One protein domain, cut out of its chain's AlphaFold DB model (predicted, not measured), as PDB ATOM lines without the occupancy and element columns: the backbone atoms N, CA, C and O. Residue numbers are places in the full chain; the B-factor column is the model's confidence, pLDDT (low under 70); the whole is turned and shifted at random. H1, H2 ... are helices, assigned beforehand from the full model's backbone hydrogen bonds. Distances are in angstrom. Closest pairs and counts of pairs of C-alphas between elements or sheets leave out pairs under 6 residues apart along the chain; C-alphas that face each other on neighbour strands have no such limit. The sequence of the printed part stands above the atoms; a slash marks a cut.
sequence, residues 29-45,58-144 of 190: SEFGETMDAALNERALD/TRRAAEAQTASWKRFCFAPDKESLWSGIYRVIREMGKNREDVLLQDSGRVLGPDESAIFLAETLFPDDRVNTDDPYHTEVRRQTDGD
ATOM      1  N   SER A  29      -2.572  33.605 -50.025       64.94
ATOM      2  CA  SER A  29      -1.308  33.575 -49.298       64.94
ATOM      3  C   SER A  29      -1.285  34.598 -48.166       64.94
ATOM      4  O   SER A  29      -0.930  34.246 -47.057       64.94
ATOM      5  N   GLU A  30      -1.755  35.823 -48.405       69.62
ATOM      6  CA  GLU A  30      -1.761  36.880 -47.383       69.62
ATOM      7  C   GLU A  30      -2.808  36.634 -46.306       69.62
ATOM      8  O   GLU A  30      -2.552  36.848 -45.125       69.62
ATOM      9  N   PHE A  31      -3.981  36.135 -46.703       70.25
ATOM     10  CA  PHE A  31      -4.999  35.698 -45.753       70.25
ATOM     11  C   PHE A  31      -4.499  34.521 -44.899       70.25
ATOM     12  O   PHE A  31      -4.733  34.484 -43.698       70.25
ATOM     13  N   GLY A  32      -3.795  33.565 -45.511       73.38
ATOM     14  CA  GLY A  32      -3.165  32.452 -44.804       73.38
ATOM     15  C   GLY A  32      -2.106  32.931 -43.814       73.38
ATOM     16  O   GLY A  32      -2.182  32.582 -42.647       73.38
ATOM     17  N   GLU A  33      -1.189  33.798 -44.246       78.38
ATOM     18  CA  GLU A  33      -0.135  34.367 -43.397       78.38
ATOM     19  C   GLU A  33      -0.700  35.172 -42.221       78.38
ATOM     20  O   GLU A  33      -0.196  35.063 -41.106       78.38
ATOM     21  N   THR A  34      -1.767  35.947 -42.435       77.56
ATOM     22  CA  THR A  34      -2.434  36.696 -41.355       77.56
ATOM     23  C   THR A  34      -3.196  35.790 -40.397       77.56
ATOM     24  O   THR A  34      -3.134  36.009 -39.190       77.56
ATOM     25  N   MET A  35      -3.868  34.748 -40.897       76.31
ATOM     26  CA  MET A  35      -4.486  33.723 -40.050       76.31
ATOM     27  C   MET A  35      -3.439  32.969 -39.229       76.31
ATOM     28  O   MET A  35      -3.610  32.814 -38.024       76.31
ATOM     29  N   ASP A  36      -2.349  32.531 -39.855       77.69
ATOM     30  CA  ASP A  36      -1.272  31.805 -39.185       77.69
ATOM     31  C   ASP A  36      -0.571  32.700 -38.156       77.69
ATOM     32  O   ASP A  36      -0.307  32.247 -37.047       77.69
ATOM     33  N   ALA A  37      -0.342  33.983 -38.456       79.88
ATOM     34  CA  ALA A  37       0.173  34.948 -37.487       79.88
ATOM     35  C   ALA A  37      -0.789  35.136 -36.301       79.88
ATOM     36  O   ALA A  37      -0.356  35.056 -35.154       79.88
ATOM     37  N   ALA A  38      -2.091  35.305 -36.561       74.94
ATOM     38  CA  ALA A  38      -3.104  35.452 -35.516       74.94
ATOM     39  C   ALA A  38      -3.225  34.201 -34.627       74.94
ATOM     40  O   ALA A  38      -3.449  34.316 -33.423       74.94
ATOM     41  N   LEU A  39      -3.056  33.005 -35.198       72.81
ATOM     42  CA  LEU A  39      -3.047  31.744 -34.452       72.81
ATOM     43  C   LEU A  39      -1.733  31.537 -33.682       72.81
ATOM     44  O   LEU A  39      -1.756  31.058 -32.548       72.81
ATOM     45  N   ASN A  40      -0.597  31.931 -34.261       70.75
ATOM     46  CA  ASN A  40       0.728  31.787 -33.659       70.75
ATOM     47  C   ASN A  40       0.949  32.770 -32.496       70.75
ATOM     48  O   ASN A  40       1.527  32.392 -31.481       70.75
ATOM     49  N   GLU A  41       0.419  33.996 -32.582       64.94
ATOM     50  CA  GLU A  41       0.364  34.931 -31.445       64.94
ATOM     51  C   GLU A  41      -0.492  34.393 -30.284       64.94
ATOM     52  O   GLU A  41      -0.274  34.769 -29.133       64.94
ATOM     53  N   ARG A  42      -1.431  33.482 -30.571       62.53
ATOM     54  CA  ARG A  42      -2.338  32.865 -29.588       62.53
ATOM     55  C   ARG A  42      -1.892  31.483 -29.101       62.53
ATOM     56  O   ARG A  42      -2.575  30.903 -28.264       62.53
ATOM     57  N   ALA A  43      -0.747  30.976 -29.570       56.22
ATOM     58  CA  ALA A  43      -0.147  29.705 -29.145       56.22
ATOM     59  C   ALA A  43      -1.101  28.486 -29.195       56.22
ATOM     60  O   ALA A  43      -1.075  27.636 -28.304       56.22
ATOM     61  N   LEU A  44      -1.939  28.382 -30.233       51.69
ATOM     62  CA  LEU A  44      -2.842  27.239 -30.417       51.69
ATOM     63  C   LEU A  44      -2.265  26.242 -31.431       51.69
ATOM     64  O   LEU A  44      -2.184  26.531 -32.624       51.69
ATOM     65  N   ASP A  45      -1.884  25.054 -30.949       41.72
ATOM     66  CA  ASP A  45      -1.505  23.927 -31.804       41.72
ATOM     67  C   ASP A  45      -2.728  23.432 -32.590       41.72
ATOM     68  O   ASP A  45      -3.828  23.233 -32.057       41.72
ATOM     69  N   THR A  58     -35.380  18.459 -46.513       71.31
ATOM     70  CA  THR A  58     -36.624  17.748 -46.190       71.31
ATOM     71  C   THR A  58     -36.925  16.729 -47.290       71.31
ATOM     72  O   THR A  58     -36.684  16.993 -48.470       71.31
ATOM     73  N   ARG A  59     -37.483  15.569 -46.926       72.94
ATOM     74  CA  ARG A  59     -37.796  14.484 -47.875       72.94
ATOM     75  C   ARG A  59     -38.527  14.986 -49.128       72.94
ATOM     76  O   ARG A  59     -38.169  14.622 -50.239       72.94
ATOM     77  N   ARG A  60     -39.480  15.908 -48.950       70.81
ATOM     78  CA  ARG A  60     -40.232  16.539 -50.048       70.81
ATOM     79  C   ARG A  60     -39.360  17.384 -50.977       70.81
ATOM     80  O   ARG A  60     -39.577  17.361 -52.182       70.81
ATOM     81  N   ALA A  61     -38.394  18.128 -50.440       69.62
ATOM     82  CA  ALA A  61     -37.465  18.909 -51.252       69.62
ATOM     83  C   ALA A  61     -36.531  17.995 -52.060       69.62
ATOM     84  O   ALA A  61     -36.334  18.229 -53.249       69.62
ATOM     85  N   ALA A  62     -36.028  16.918 -51.448       74.44
ATOM     86  CA  ALA A  62     -35.196  15.927 -52.132       74.44
ATOM     87  C   ALA A  62     -35.968  15.184 -53.243       74.44
ATOM     88  O   ALA A  62     -35.467  15.013 -54.358       74.44
ATOM     89  N   GLU A  63     -37.218  14.795 -52.974       80.75
ATOM     90  CA  GLU A  63     -38.114  14.171 -53.955       80.75
ATOM     91  C   GLU A  63     -38.446  15.131 -55.109       80.75
ATOM     92  O   GLU A  63     -38.370  14.736 -56.272       80.75
ATOM     93  N   ALA A  64     -38.746  16.401 -54.815       81.50
ATOM     94  CA  ALA A  64     -39.040  17.415 -55.827       81.50
ATOM     95  C   ALA A  64     -37.827  17.732 -56.717       81.50
ATOM     96  O   ALA A  64     -37.979  17.831 -57.934       81.50
ATOM     97  N   GLN A  65     -36.621  17.824 -56.144       77.19
ATOM     98  CA  GLN A  65     -35.379  17.980 -56.912       77.19
ATOM     99  C   GLN A  65     -35.152  16.783 -57.836       77.19
ATOM    100  O   GLN A  65     -34.915  16.955 -59.030       77.19
ATOM    101  N   THR A  66     -35.308  15.567 -57.308       79.75
ATOM    102  CA  THR A  66     -35.134  14.332 -58.085       79.75
ATOM    103  C   THR A  66     -36.156  14.230 -59.220       79.75
ATOM    104  O   THR A  66     -35.806  13.860 -60.340       79.75
ATOM    105  N   ALA A  67     -37.420  14.572 -58.960       86.00
ATOM    106  CA  ALA A  67     -38.480  14.561 -59.964       86.00
ATOM    107  C   ALA A  67     -38.264  15.633 -61.045       86.00
ATOM    108  O   ALA A  67     -38.420  15.342 -62.231       86.00
ATOM    109  N   SER A  68     -37.855  16.844 -60.652       82.19
ATOM    110  CA  SER A  68     -37.528  17.924 -61.590       82.19
ATOM    111  C   SER A  68     -36.328  17.566 -62.463       82.19
ATOM    112  O   SER A  68     -36.355  17.809 -63.665       82.19
ATOM    113  N   TRP A  69     -35.303  16.941 -61.878       80.69
ATOM    114  CA  TRP A  69     -34.111  16.513 -62.604       80.69
ATOM    115  C   TRP A  69     -34.433  15.427 -63.629       80.69
ATOM    116  O   TRP A  69     -34.084  15.553 -64.797       80.69
ATOM    117  N   LYS A  70     -35.192  14.400 -63.229       85.88
ATOM    118  CA  LYS A  70     -35.659  13.359 -64.156       85.88
ATOM    119  C   LYS A  70     -36.465  13.962 -65.305       85.88
ATOM    120  O   LYS A  70     -36.229  13.633 -66.459       85.88
ATOM    121  N   ARG A  71     -37.391  14.875 -65.005       83.56
ATOM    122  CA  ARG A  71     -38.201  15.535 -66.034       83.56
ATOM    123  C   ARG A  71     -37.357  16.369 -67.001       83.56
ATOM    124  O   ARG A  71     -37.702  16.426 -68.171       83.56
ATOM    125  N   PHE A  72     -36.272  16.975 -66.525       82.25
ATOM    126  CA  PHE A  72     -35.314  17.699 -67.355       82.25
ATOM    127  C   PHE A  72     -34.506  16.755 -68.261       82.25
ATOM    128  O   PHE A  72     -34.443  16.978 -69.462       82.25
ATOM    129  N   CYS A  73     -33.965  15.653 -67.726       79.44
ATOM    130  CA  CYS A  73     -33.175  14.690 -68.508       79.44
ATOM    131  C   CYS A  73     -33.968  13.949 -69.596       79.44
ATOM    132  O   CYS A  73     -33.368  13.435 -70.536       79.44
ATOM    133  N   PHE A  74     -35.290  13.845 -69.449       79.19
ATOM    134  CA  PHE A  74     -36.164  13.115 -70.374       79.19
ATOM    135  C   PHE A  74     -37.174  14.023 -71.084       79.19
ATOM    136  O   PHE A  74     -38.168  13.534 -71.625       79.19
ATOM    137  N   ALA A  75     -36.961  15.341 -71.062       76.19
ATOM    138  CA  ALA A  75     -37.787  16.256 -71.830       76.19
ATOM    139  C   ALA A  75     -37.592  15.977 -73.334       76.19
ATOM    140  O   ALA A  75     -36.458  15.857 -73.789       76.19
ATOM    141  N   PRO A  76     -38.672  15.857 -74.122       62.72
ATOM    142  CA  PRO A  76     -38.572  15.754 -75.570       62.72
ATOM    143  C   PRO A  76     -38.361  17.157 -76.151       62.72
ATOM    144  O   PRO A  76     -39.291  17.776 -76.670       62.72
ATOM    145  N   ASP A  77     -37.156  17.698 -76.007       68.00
ATOM    146  CA  ASP A  77     -36.746  18.951 -76.628       68.00
ATOM    147  C   ASP A  77     -35.817  18.712 -77.831       68.00
ATOM    148  O   ASP A  77     -35.298  17.624 -78.072       68.00
ATOM    149  N   LYS A  78     -35.677  19.744 -78.672       65.38
ATOM    150  CA  LYS A  78     -34.704  19.775 -79.781       65.38
ATOM    151  C   LYS A  78     -33.328  20.267 -79.311       65.38
ATOM    152  O   LYS A  78     -32.432  20.468 -80.128       65.38
ATOM    153  N   GLU A  79     -33.199  20.548 -78.019       71.62
ATOM    154  CA  GLU A  79     -32.006  21.083 -77.382       71.62
ATOM    155  C   GLU A  79     -31.163  19.894 -76.897       71.62
ATOM    156  O   GLU A  79     -31.686  18.911 -76.385       71.62
ATOM    157  N   SER A  80     -29.841  19.915 -77.096       80.81
ATOM    158  CA  SER A  80     -29.015  18.869 -76.487       80.81
ATOM    159  C   SER A  80     -29.033  19.040 -74.967       80.81
ATOM    160  O   SER A  80     -29.018  20.172 -74.483       80.81
ATOM    161  N   LEU A  81     -28.983  17.939 -74.207       80.88
ATOM    162  CA  LEU A  81     -28.907  17.978 -72.736       80.88
ATOM    163  C   LEU A  81     -27.860  18.984 -72.238       80.88
ATOM    164  O   LEU A  81     -28.102  19.743 -71.306       80.88
ATOM    165  N   TRP A  82     -26.711  19.033 -72.911       78.31
ATOM    166  CA  TRP A  82     -25.632  19.970 -72.616       78.31
ATOM    167  C   TRP A  82     -26.014  21.429 -72.875       78.31
ATOM    168  O   TRP A  82     -25.714  22.280 -72.043       78.31
ATOM    169  N   SER A  83     -26.712  21.728 -73.973       80.56
ATOM    170  CA  SER A  83     -27.199  23.085 -74.266       80.56
ATOM    171  C   SER A  83     -28.212  23.546 -73.216       80.56
ATOM    172  O   SER A  83     -28.068  24.643 -72.676       80.56
ATOM    173  N   GLY A  84     -29.131  22.659 -72.815       83.81
ATOM    174  CA  GLY A  84     -30.085  22.923 -71.740       83.81
ATOM    175  C   GLY A  84     -29.395  23.166 -70.395       83.81
ATOM    176  O   GLY A  84     -29.739  24.113 -69.691       83.81
ATOM    177  N   ILE A  85     -28.376  22.367 -70.048       84.00
ATOM    178  CA  ILE A  85     -27.584  22.552 -68.818       84.00
ATOM    179  C   ILE A  85     -26.881  23.911 -68.838       84.00
ATOM    180  O   ILE A  85     -26.975  24.669 -67.872       84.00
ATOM    181  N   TYR A  86     -26.217  24.262 -69.941       80.19
ATOM    182  CA  TYR A  86     -25.536  25.550 -70.059       80.19
ATOM    183  C   TYR A  86     -26.504  26.733 -70.024       80.19
ATOM    184  O   TYR A  86     -26.166  27.778 -69.463       80.19
ATOM    185  N   ARG A  87     -27.711  26.583 -70.577       81.12
ATOM    186  CA  ARG A  87     -28.763  27.598 -70.497       81.12
ATOM    187  C   ARG A  87     -29.256  27.779 -69.068       81.12
ATOM    188  O   ARG A  87     -29.277  28.913 -68.607       81.12
ATOM    189  N   VAL A  88     -29.540  26.695 -68.342       81.75
ATOM    190  CA  VAL A  88     -29.925  26.751 -66.922       81.75
ATOM    191  C   VAL A  88     -28.828  27.415 -66.088       81.75
ATOM    192  O   VAL A  88     -29.123  28.315 -65.308       81.75
ATOM    193  N   ILE A  89     -27.556  27.052 -66.284       78.38
ATOM    194  CA  ILE A  89     -26.425  27.674 -65.570       78.38
ATOM    195  C   ILE A  89     -26.324  29.177 -65.884       78.38
ATOM    196  O   ILE A  89     -26.034  29.974 -64.996       78.38
ATOM    197  N   ARG A  90     -26.580  29.580 -67.135       74.00
ATOM    198  CA  ARG A  90     -26.549  30.986 -67.564       74.00
ATOM    199  C   ARG A  90     -27.748  31.790 -67.043       74.00
ATOM    200  O   ARG A  90     -27.569  32.934 -66.631       74.00
ATOM    201  N   GLU A  91     -28.951  31.217 -67.084       77.25
ATOM    202  CA  GLU A  91     -30.217  31.845 -66.667       77.25
ATOM    203  C   GLU A  91     -30.358  31.939 -65.150       77.25
ATOM    204  O   GLU A  91     -30.906  32.922 -64.658       77.25
ATOM    205  N   MET A  92     -29.800  30.983 -64.397       68.12
ATOM    206  CA  MET A  92     -29.775  31.012 -62.926       68.12
ATOM    207  C   MET A  92     -28.919  32.150 -62.345       68.12
ATOM    208  O   MET A  92     -28.801  32.275 -61.126       68.12
ATOM    209  N   GLY A  93     -28.408  33.032 -63.206       52.91
ATOM    210  CA  GLY A  93     -27.796  34.290 -62.839       52.91
ATOM    211  C   GLY A  93     -26.337  34.106 -62.463       52.91
ATOM    212  O   GLY A  93     -25.953  33.183 -61.747       52.91
ATOM    213  N   LYS A  94     -25.508  35.039 -62.936       60.06
ATOM    214  CA  LYS A  94     -24.176  35.275 -62.377       60.06
ATOM    215  C   LYS A  94     -24.321  35.286 -60.854       60.06
ATOM    216  O   LYS A  94     -25.218  35.972 -60.358       60.06
ATOM    217  N   ASN A  95     -23.485  34.518 -60.147       58.72
ATOM    218  CA  ASN A  95     -23.415  34.581 -58.687       58.72
ATOM    219  C   ASN A  95     -23.471  36.062 -58.291       58.72
ATOM    220  O   ASN A  95     -22.706  36.862 -58.838       58.72
ATOM    221  N   ARG A  96     -24.396  36.430 -57.391       57.22
ATOM    222  CA  ARG A  96     -24.263  37.703 -56.676       57.22
ATOM    223  C   ARG A  96     -22.833  37.726 -56.160       57.22
ATOM    224  O   ARG A  96     -22.389  36.700 -55.644       57.22
ATOM    225  N   GLU A  97     -22.121  38.819 -56.417       53.09
ATOM    226  CA  GLU A  97     -20.735  38.968 -55.986       53.09
ATOM    227  C   GLU A  97     -20.624  38.494 -54.539       53.09
ATOM    228  O   GLU A  97     -21.506  38.800 -53.731       53.09
ATOM    229  N   ASP A  98     -19.615  37.665 -54.268       56.03
ATOM    230  CA  ASP A  98     -19.408  37.087 -52.949       56.03
ATOM    231  C   ASP A  98     -19.448  38.226 -51.931       56.03
ATOM    232  O   ASP A  98     -18.644  39.160 -51.993       56.03
ATOM    233  N   VAL A  99     -20.446  38.199 -51.048       58.22
ATOM    234  CA  VAL A  99     -20.564  39.217 -50.014       58.22
ATOM    235  C   VAL A  99     -19.404  38.961 -49.065       58.22
ATOM    236  O   VAL A  99     -19.377  37.943 -48.376       58.22
ATOM    237  N   LEU A 100     -18.422  39.858 -49.103       64.12
ATOM    238  CA  LEU A 100     -17.309  39.892 -48.163       64.12
ATOM    239  C   LEU A 100     -17.849  39.830 -46.731       64.12
ATOM    240  O   LEU A 100     -18.943  40.337 -46.472       64.12
ATOM    241  N   LEU A 101     -17.103  39.187 -45.828       71.69
ATOM    242  CA  LEU A 101     -17.509  38.991 -44.438       71.69
ATOM    243  C   LEU A 101     -17.975  40.327 -43.848       71.69
ATOM    244  O   LEU A 101     -17.267  41.329 -43.941       71.69
ATOM    245  N   GLN A 102     -19.198  40.353 -43.320       77.62
ATOM    246  CA  GLN A 102     -19.767  41.559 -42.736       77.62
ATOM    247  C   GLN A 102     -19.845  41.410 -41.229       77.62
ATOM    248  O   GLN A 102     -20.428  40.443 -40.743       77.62
ATOM    249  N   ASP A 103     -19.343  42.410 -40.520       78.44
ATOM    250  CA  ASP A 103     -19.632  42.604 -39.108       78.44
ATOM    251  C   ASP A 103     -20.524  43.836 -38.958       78.44
ATOM    252  O   ASP A 103     -20.225  44.915 -39.473       78.44
ATOM    253  N   SER A 104     -21.674  43.659 -38.309       77.88
ATOM    254  CA  SER A 104     -22.615  44.744 -38.002       77.88
ATOM    255  C   SER A 104     -23.001  45.629 -39.208       77.88
ATOM    256  O   SER A 104     -23.268  46.821 -39.072       77.88
ATOM    257  N   GLY A 105     -23.044  45.043 -40.412       78.81
ATOM    258  CA  GLY A 105     -23.380  45.727 -41.670       78.81
ATOM    259  C   GLY A 105     -22.206  46.419 -42.377       78.81
ATOM    260  O   GLY A 105     -22.398  46.966 -43.464       78.81
ATOM    261  N   ARG A 106     -20.991  46.375 -41.813       81.12
ATOM    262  CA  ARG A 106     -19.747  46.812 -42.460       81.12
ATOM    263  C   ARG A 106     -19.052  45.613 -43.095       81.12
ATOM    264  O   ARG A 106     -18.866  44.590 -42.453       81.12
ATOM    265  N   VAL A 107     -18.623  45.767 -44.343       81.25
ATOM    266  CA  VAL A 107     -17.752  44.801 -45.021       81.25
ATOM    267  C   VAL A 107     -16.335  44.887 -44.452       81.25
ATOM    268  O   VAL A 107     -15.741  45.967 -44.462       81.25
ATOM    269  N   LEU A 108     -15.813  43.758 -43.980       79.50
ATOM    270  CA  LEU A 108     -14.463  43.624 -43.448       79.50
ATOM    271  C   LEU A 108     -13.437  43.450 -44.573       79.50
ATOM    272  O   LEU A 108     -13.698  42.798 -45.590       79.50
ATOM    273  N   GLY A 109     -12.254  44.033 -44.376       80.31
ATOM    274  CA  GLY A 109     -11.082  43.746 -45.205       80.31
ATOM    275  C   GLY A 109     -10.550  42.319 -44.984       80.31
ATOM    276  O   GLY A 109     -10.999  41.637 -44.062       80.31
ATOM    277  N   PRO A 110      -9.594  41.845 -45.802       77.75
ATOM    278  CA  PRO A 110      -8.998  40.513 -45.648       77.75
ATOM    279  C   PRO A 110      -8.401  40.272 -44.253       77.75
ATOM    280  O   PRO A 110      -8.746  39.280 -43.618       77.75
ATOM    281  N   ASP A 111      -7.600  41.215 -43.752       77.62
ATOM    282  CA  ASP A 111      -6.925  41.098 -42.451       77.62
ATOM    283  C   ASP A 111      -7.927  41.177 -41.290       77.62
ATOM    284  O   ASP A 111      -7.902  40.364 -40.370       77.62
ATOM    285  N   GLU A 112      -8.879  42.113 -41.370       79.88
ATOM    286  CA  GLU A 112      -9.969  42.234 -40.392       79.88
ATOM    287  C   GLU A 112     -10.828  40.959 -40.362       79.88
ATOM    288  O   GLU A 112     -11.255  40.518 -39.297       79.88
ATOM    289  N   SER A 113     -11.055  40.339 -41.524       82.25
ATOM    290  CA  SER A 113     -11.799  39.082 -41.627       82.25
ATOM    291  C   SER A 113     -11.033  37.918 -41.011       82.25
ATOM    292  O   SER A 113     -11.642  37.084 -40.344       82.25
ATOM    293  N   ALA A 114      -9.716  37.853 -41.226       81.38
ATOM    294  CA  ALA A 114      -8.859  36.835 -40.633       81.38
ATOM    295  C   ALA A 114      -8.891  36.920 -39.099       81.38
ATOM    296  O   ALA A 114      -9.194  35.935 -38.428       81.38
ATOM    297  N   ILE A 115      -8.700  38.120 -38.546       82.81
ATOM    298  CA  ILE A 115      -8.749  38.356 -37.096       82.81
ATOM    299  C   ILE A 115     -10.125  37.990 -36.528       82.81
ATOM    300  O   ILE A 115     -10.211  37.237 -35.559       82.81
ATOM    301  N   PHE A 116     -11.207  38.449 -37.163       84.88
ATOM    302  CA  PHE A 116     -12.570  38.155 -36.717       84.88
ATOM    303  C   PHE A 116     -12.868  36.648 -36.704       84.88
ATOM    304  O   PHE A 116     -13.489  36.130 -35.771       84.88
ATOM    305  N   LEU A 117     -12.418  35.918 -37.729       85.31
ATOM    306  CA  LEU A 117     -12.572  34.466 -37.793       85.31
ATOM    307  C   LEU A 117     -11.726  33.759 -36.735       85.31
ATOM    308  O   LEU A 117     -12.229  32.834 -36.100       85.31
ATOM    309  N   ALA A 118     -10.486  34.200 -36.515       84.19
ATOM    310  CA  ALA A 118      -9.631  33.660 -35.466       84.19
ATOM    311  C   ALA A 118     -10.269  33.846 -34.080       84.19
ATOM    312  O   ALA A 118     -10.328  32.901 -33.307       84.19
ATOM    313  N   GLU A 119     -10.833  35.017 -33.783       83.19
ATOM    314  CA  GLU A 119     -11.552  35.283 -32.525       83.19
ATOM    315  C   GLU A 119     -12.829  34.469 -32.359       83.19
ATOM    316  O   GLU A 119     -13.126  34.006 -31.260       83.19
ATOM    317  N   THR A 120     -13.582  34.283 -33.439       84.50
ATOM    318  CA  THR A 120     -14.863  33.573 -33.380       84.50
ATOM    319  C   THR A 120     -14.674  32.063 -33.258       84.50
ATOM    320  O   THR A 120     -15.430  31.401 -32.549       84.50
ATOM    321  N   LEU A 121     -13.706  31.505 -33.988       84.00
ATOM    322  CA  LEU A 121     -13.480  30.059 -34.053       84.00
ATOM    323  C   LEU A 121     -12.512  29.571 -32.972       84.00
ATOM    324  O   LEU A 121     -12.619  28.424 -32.547       84.00
ATOM    325  N   PHE A 122     -11.596  30.435 -32.530       79.06
ATOM    326  CA  PHE A 122     -10.545  30.120 -31.567       79.06
ATOM    327  C   PHE A 122     -10.445  31.228 -30.500       79.06
ATOM    328  O   PHE A 122      -9.488  32.013 -30.495       79.06
ATOM    329  N   PRO A 123     -11.451  31.344 -29.613       80.31
ATOM    330  CA  PRO A 123     -11.372  32.267 -28.487       80.31
ATOM    331  C   PRO A 123     -10.256  31.850 -27.516       80.31
ATOM    332  O   PRO A 123      -9.918  30.670 -27.424       80.31
ATOM    333  N   ASP A 124      -9.710  32.814 -26.769       80.94
ATOM    334  CA  ASP A 124      -8.711  32.538 -25.729       80.94
ATOM    335  C   ASP A 124      -9.257  31.541 -24.693       80.94
ATOM    336  O   ASP A 124     -10.339  31.747 -24.133       80.94
ATOM    337  N   ASP A 125      -8.474  30.509 -24.372       80.12
ATOM    338  CA  ASP A 125      -8.822  29.530 -23.340       80.12
ATOM    339  C   ASP A 125      -8.590  30.123 -21.937       80.12
ATOM    340  O   ASP A 125      -7.476  30.107 -21.410       80.12
ATOM    341  N   ARG A 126      -9.624  30.734 -21.341       83.38
ATOM    342  CA  ARG A 126      -9.510  31.428 -20.045       83.38
ATOM    343  C   ARG A 126     -10.221  30.685 -18.916       83.38
ATOM    344  O   ARG A 126     -11.419  30.420 -18.974       83.38
ATOM    345  N   VAL A 127      -9.506  30.492 -17.803       81.00
ATOM    346  CA  VAL A 127     -10.020  29.857 -16.568       81.00
ATOM    347  C   VAL A 127     -11.214  30.572 -15.954       81.00
ATOM    348  O   VAL A 127     -12.109  29.942 -15.401       81.00
ATOM    349  N   ASN A 128     -11.274  31.892 -16.088       83.31
ATOM    350  CA  ASN A 128     -12.342  32.695 -15.503       83.31
ATOM    351  C   ASN A 128     -13.649  32.712 -16.314       83.31
ATOM    352  O   ASN A 128     -14.647  33.214 -15.801       83.31
ATOM    353  N   THR A 129     -13.652  32.209 -17.553       82.38
ATOM    354  CA  THR A 129     -14.855  32.134 -18.403       82.38
ATOM    355  C   THR A 129     -15.500  30.754 -18.412       82.38
ATOM    356  O   THR A 129     -16.485  30.549 -19.118       82.38
ATOM    357  N   ASP A 130     -14.964  29.815 -17.638       86.56
ATOM    358  CA  ASP A 130     -15.462  28.452 -17.621       86.56
ATOM    359  C   ASP A 130     -16.840  28.325 -17.009       86.56
ATOM    360  O   ASP A 130     -17.134  28.841 -15.930       86.56
ATOM    361  N   ASP A 131     -17.657  27.518 -17.671       86.75
ATOM    362  CA  ASP A 131     -18.795  26.904 -17.018       86.75
ATOM    363  C   ASP A 131     -18.344  25.712 -16.136       86.75
ATOM    364  O   ASP A 131     -17.192  25.257 -16.211       86.75
ATOM    365  N   PRO A 132     -19.229  25.178 -15.273       89.12
ATOM    366  CA  PRO A 132     -18.878  24.074 -14.380       89.12
ATOM    367  C   PRO A 132     -18.381  22.807 -15.093       89.12
ATOM    368  O   PRO A 132     -17.607  22.051 -14.510       89.12
ATOM    369  N   TYR A 133     -18.814  22.558 -16.331       86.44
ATOM    370  CA  TYR A 133     -18.358  21.422 -17.128       86.44
ATOM    371  C   TYR A 133     -16.945  21.665 -17.668       86.44
ATOM    372  O   TYR A 133     -16.084  20.801 -17.508       86.44
ATOM    373  N   HIS A 134     -16.672  22.845 -18.228       84.56
ATOM    374  CA  HIS A 134     -15.327  23.224 -18.672       84.56
ATOM    375  C   HIS A 134     -14.315  23.213 -17.517       84.56
ATOM    376  O   HIS A 134     -13.227  22.652 -17.664       84.56
ATOM    377  N   THR A 135     -14.730  23.693 -16.341       84.81
ATOM    378  CA  THR A 135     -13.916  23.647 -15.117       84.81
ATOM    379  C   THR A 135     -13.542  22.208 -14.756       84.81
ATOM    380  O   THR A 135     -12.399  21.930 -14.402       84.81
ATOM    381  N   GLU A 136     -14.493  21.274 -14.850       83.38
ATOM    382  CA  GLU A 136     -14.257  19.860 -14.550       83.38
ATOM    383  C   GLU A 136     -13.344  19.196 -15.591       83.38
ATOM    384  O   GLU A 136     -12.458  18.431 -15.217       83.38
ATOM    385  N   VAL A 137     -13.494  19.525 -16.878       82.88
ATOM    386  CA  VAL A 137     -12.600  19.044 -17.948       82.88
ATOM    387  C   VAL A 137     -11.168  19.541 -17.733       82.88
ATOM    388  O   VAL A 137     -10.232  18.740 -17.812       82.88
ATOM    389  N   ARG A 138     -10.974  20.824 -17.398       84.62
ATOM    390  CA  ARG A 138      -9.643  21.346 -17.052       84.62
ATOM    391  C   ARG A 138      -9.106  20.708 -15.783       84.62
ATOM    392  O   ARG A 138      -7.979  20.247 -15.787       84.62
ATOM    393  N   ARG A 139      -9.914  20.537 -14.733       81.75
ATOM    394  CA  ARG A 139      -9.494  19.825 -13.511       81.75
ATOM    395  C   ARG A 139      -9.048  18.384 -13.792       81.75
ATOM    396  O   ARG A 139      -8.126  17.910 -13.142       81.75
ATOM    397  N   GLN A 140      -9.691  17.685 -14.725       76.44
ATOM    398  CA  GLN A 140      -9.285  16.337 -15.139       76.44
ATOM    399  C   GLN A 140      -8.006  16.329 -15.979       76.44
ATOM    400  O   GLN A 140      -7.281  15.345 -15.948       76.44
ATOM    401  N   THR A 141      -7.738  17.403 -16.720       70.31
ATOM    402  CA  THR A 141      -6.576  17.500 -17.615       70.31
ATOM    403  C   THR A 141      -5.344  18.069 -16.897       70.31
ATOM    404  O   THR A 141      -4.248  17.553 -17.077       70.31
ATOM    405  N   ASP A 142      -5.531  19.084 -16.048       70.06
ATOM    406  CA  ASP A 142      -4.490  19.801 -15.294       70.06
ATOM    407  C   ASP A 142      -4.258  19.211 -13.894       70.06
ATOM    408  O   ASP A 142      -3.172  19.328 -13.335       70.06
ATOM    409  N   GLY A 143      -5.299  18.628 -13.286       52.50
ATOM    410  CA  GLY A 143      -5.274  18.078 -11.926       52.50
ATOM    411  C   GLY A 143      -4.971  16.582 -11.851       52.50
ATOM    412  O   GLY A 143      -4.957  16.028 -10.749       52.50
ATOM    413  N   ASP A 144      -4.724  15.920 -12.984       49.91
ATOM    414  CA  ASP A 144      -4.124  14.587 -12.993       49.91
ATOM    415  C   ASP A 144      -2.593  14.738 -12.831       49.91
ATOM    416  O   ASP A 144      -1.819  14.656 -13.774       49.91
TER     417      ASP A 144
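AT A GLANCE: This is residues 29 to 45 and 58 to 144 of the 190 residues of an uncharacterized protein of Eumeta variegata (UniProt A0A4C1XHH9). This is an open string of short helices with few contacts: H1 and H4 pack side by side, H2 and H3 make a separate corner at one far end, and H5 lies alone beyond H4 toward the other. A thin link, residues 92 to 109, joins the H2 and H3 corner to H4 and makes much of the length. The printed part has 104 residues with five named helices, in the order H1, H2, H3, H4, H5, and no named strand; the class is all helix. The whole is extended, with a radius of gyration of the C-alphas of 24.5 A and spans of 72 by 34 by 26 A.

HOW THE PARTS SIT: H1, residues 29 to 40, touches H4, residues 110 to 121, with the C-alphas of Met 35 and Ala 114 closest at 5.4 A. Their lines stand at a steep tilt of 39 degrees, and they run the same way. H2, residues 59 to 73, and H3, residues 81 to 91, are close but not clearly touching; their closest C-alphas are those of Cys 73 and Leu 81, 6.8 A apart. These two run opposite ways at a steep tilt of 58 degrees. H5, residues 132 to 142, touches no helix, and H3 and H4 are apart. Residues 102 to 103 pair with residues 106 to 107, antiparallel, in a stretch too short to be a named strand. In H1, H2, H3, H4 and H5 every O i to N i+4 pair is within hydrogen-bond range.

IN THESE COORDINATES: H1 begins at C-alpha 29, at (-1.308, 33.575, -49.298), and measures 15.9 A from first to last C-alpha. H2, the longest helix with 15 residues, measures 21.1 A and begins at C-alpha 59, at (-37.796, 14.484, -47.875). H3 measures 15.2 A and H4 16.2 A. H5 measures 15.0 A and ends at C-alpha 142, at (-4.490, 19.801, -15.294).

THE WHOLE: The two C-alphas farthest apart are those of Lys 78 and Gly 143, at 74.0 A. Residues 46 to 57 are not printed, and C-alphas 45 and 58 are 38.5 A apart across this cut, which lies in the link from H1 to H2. The link from H3 to H4 is long, with 18 residues; those from H2 to H3 and from H4 to H5 are short. Residues 58 to 71, 74 to 80, 86 to 98 and 139 to 144 stand free. The mean pLDDT of the printed part is 75.5, and 22 residues are under 70, among them residues 41 to 45 and 92 to 100.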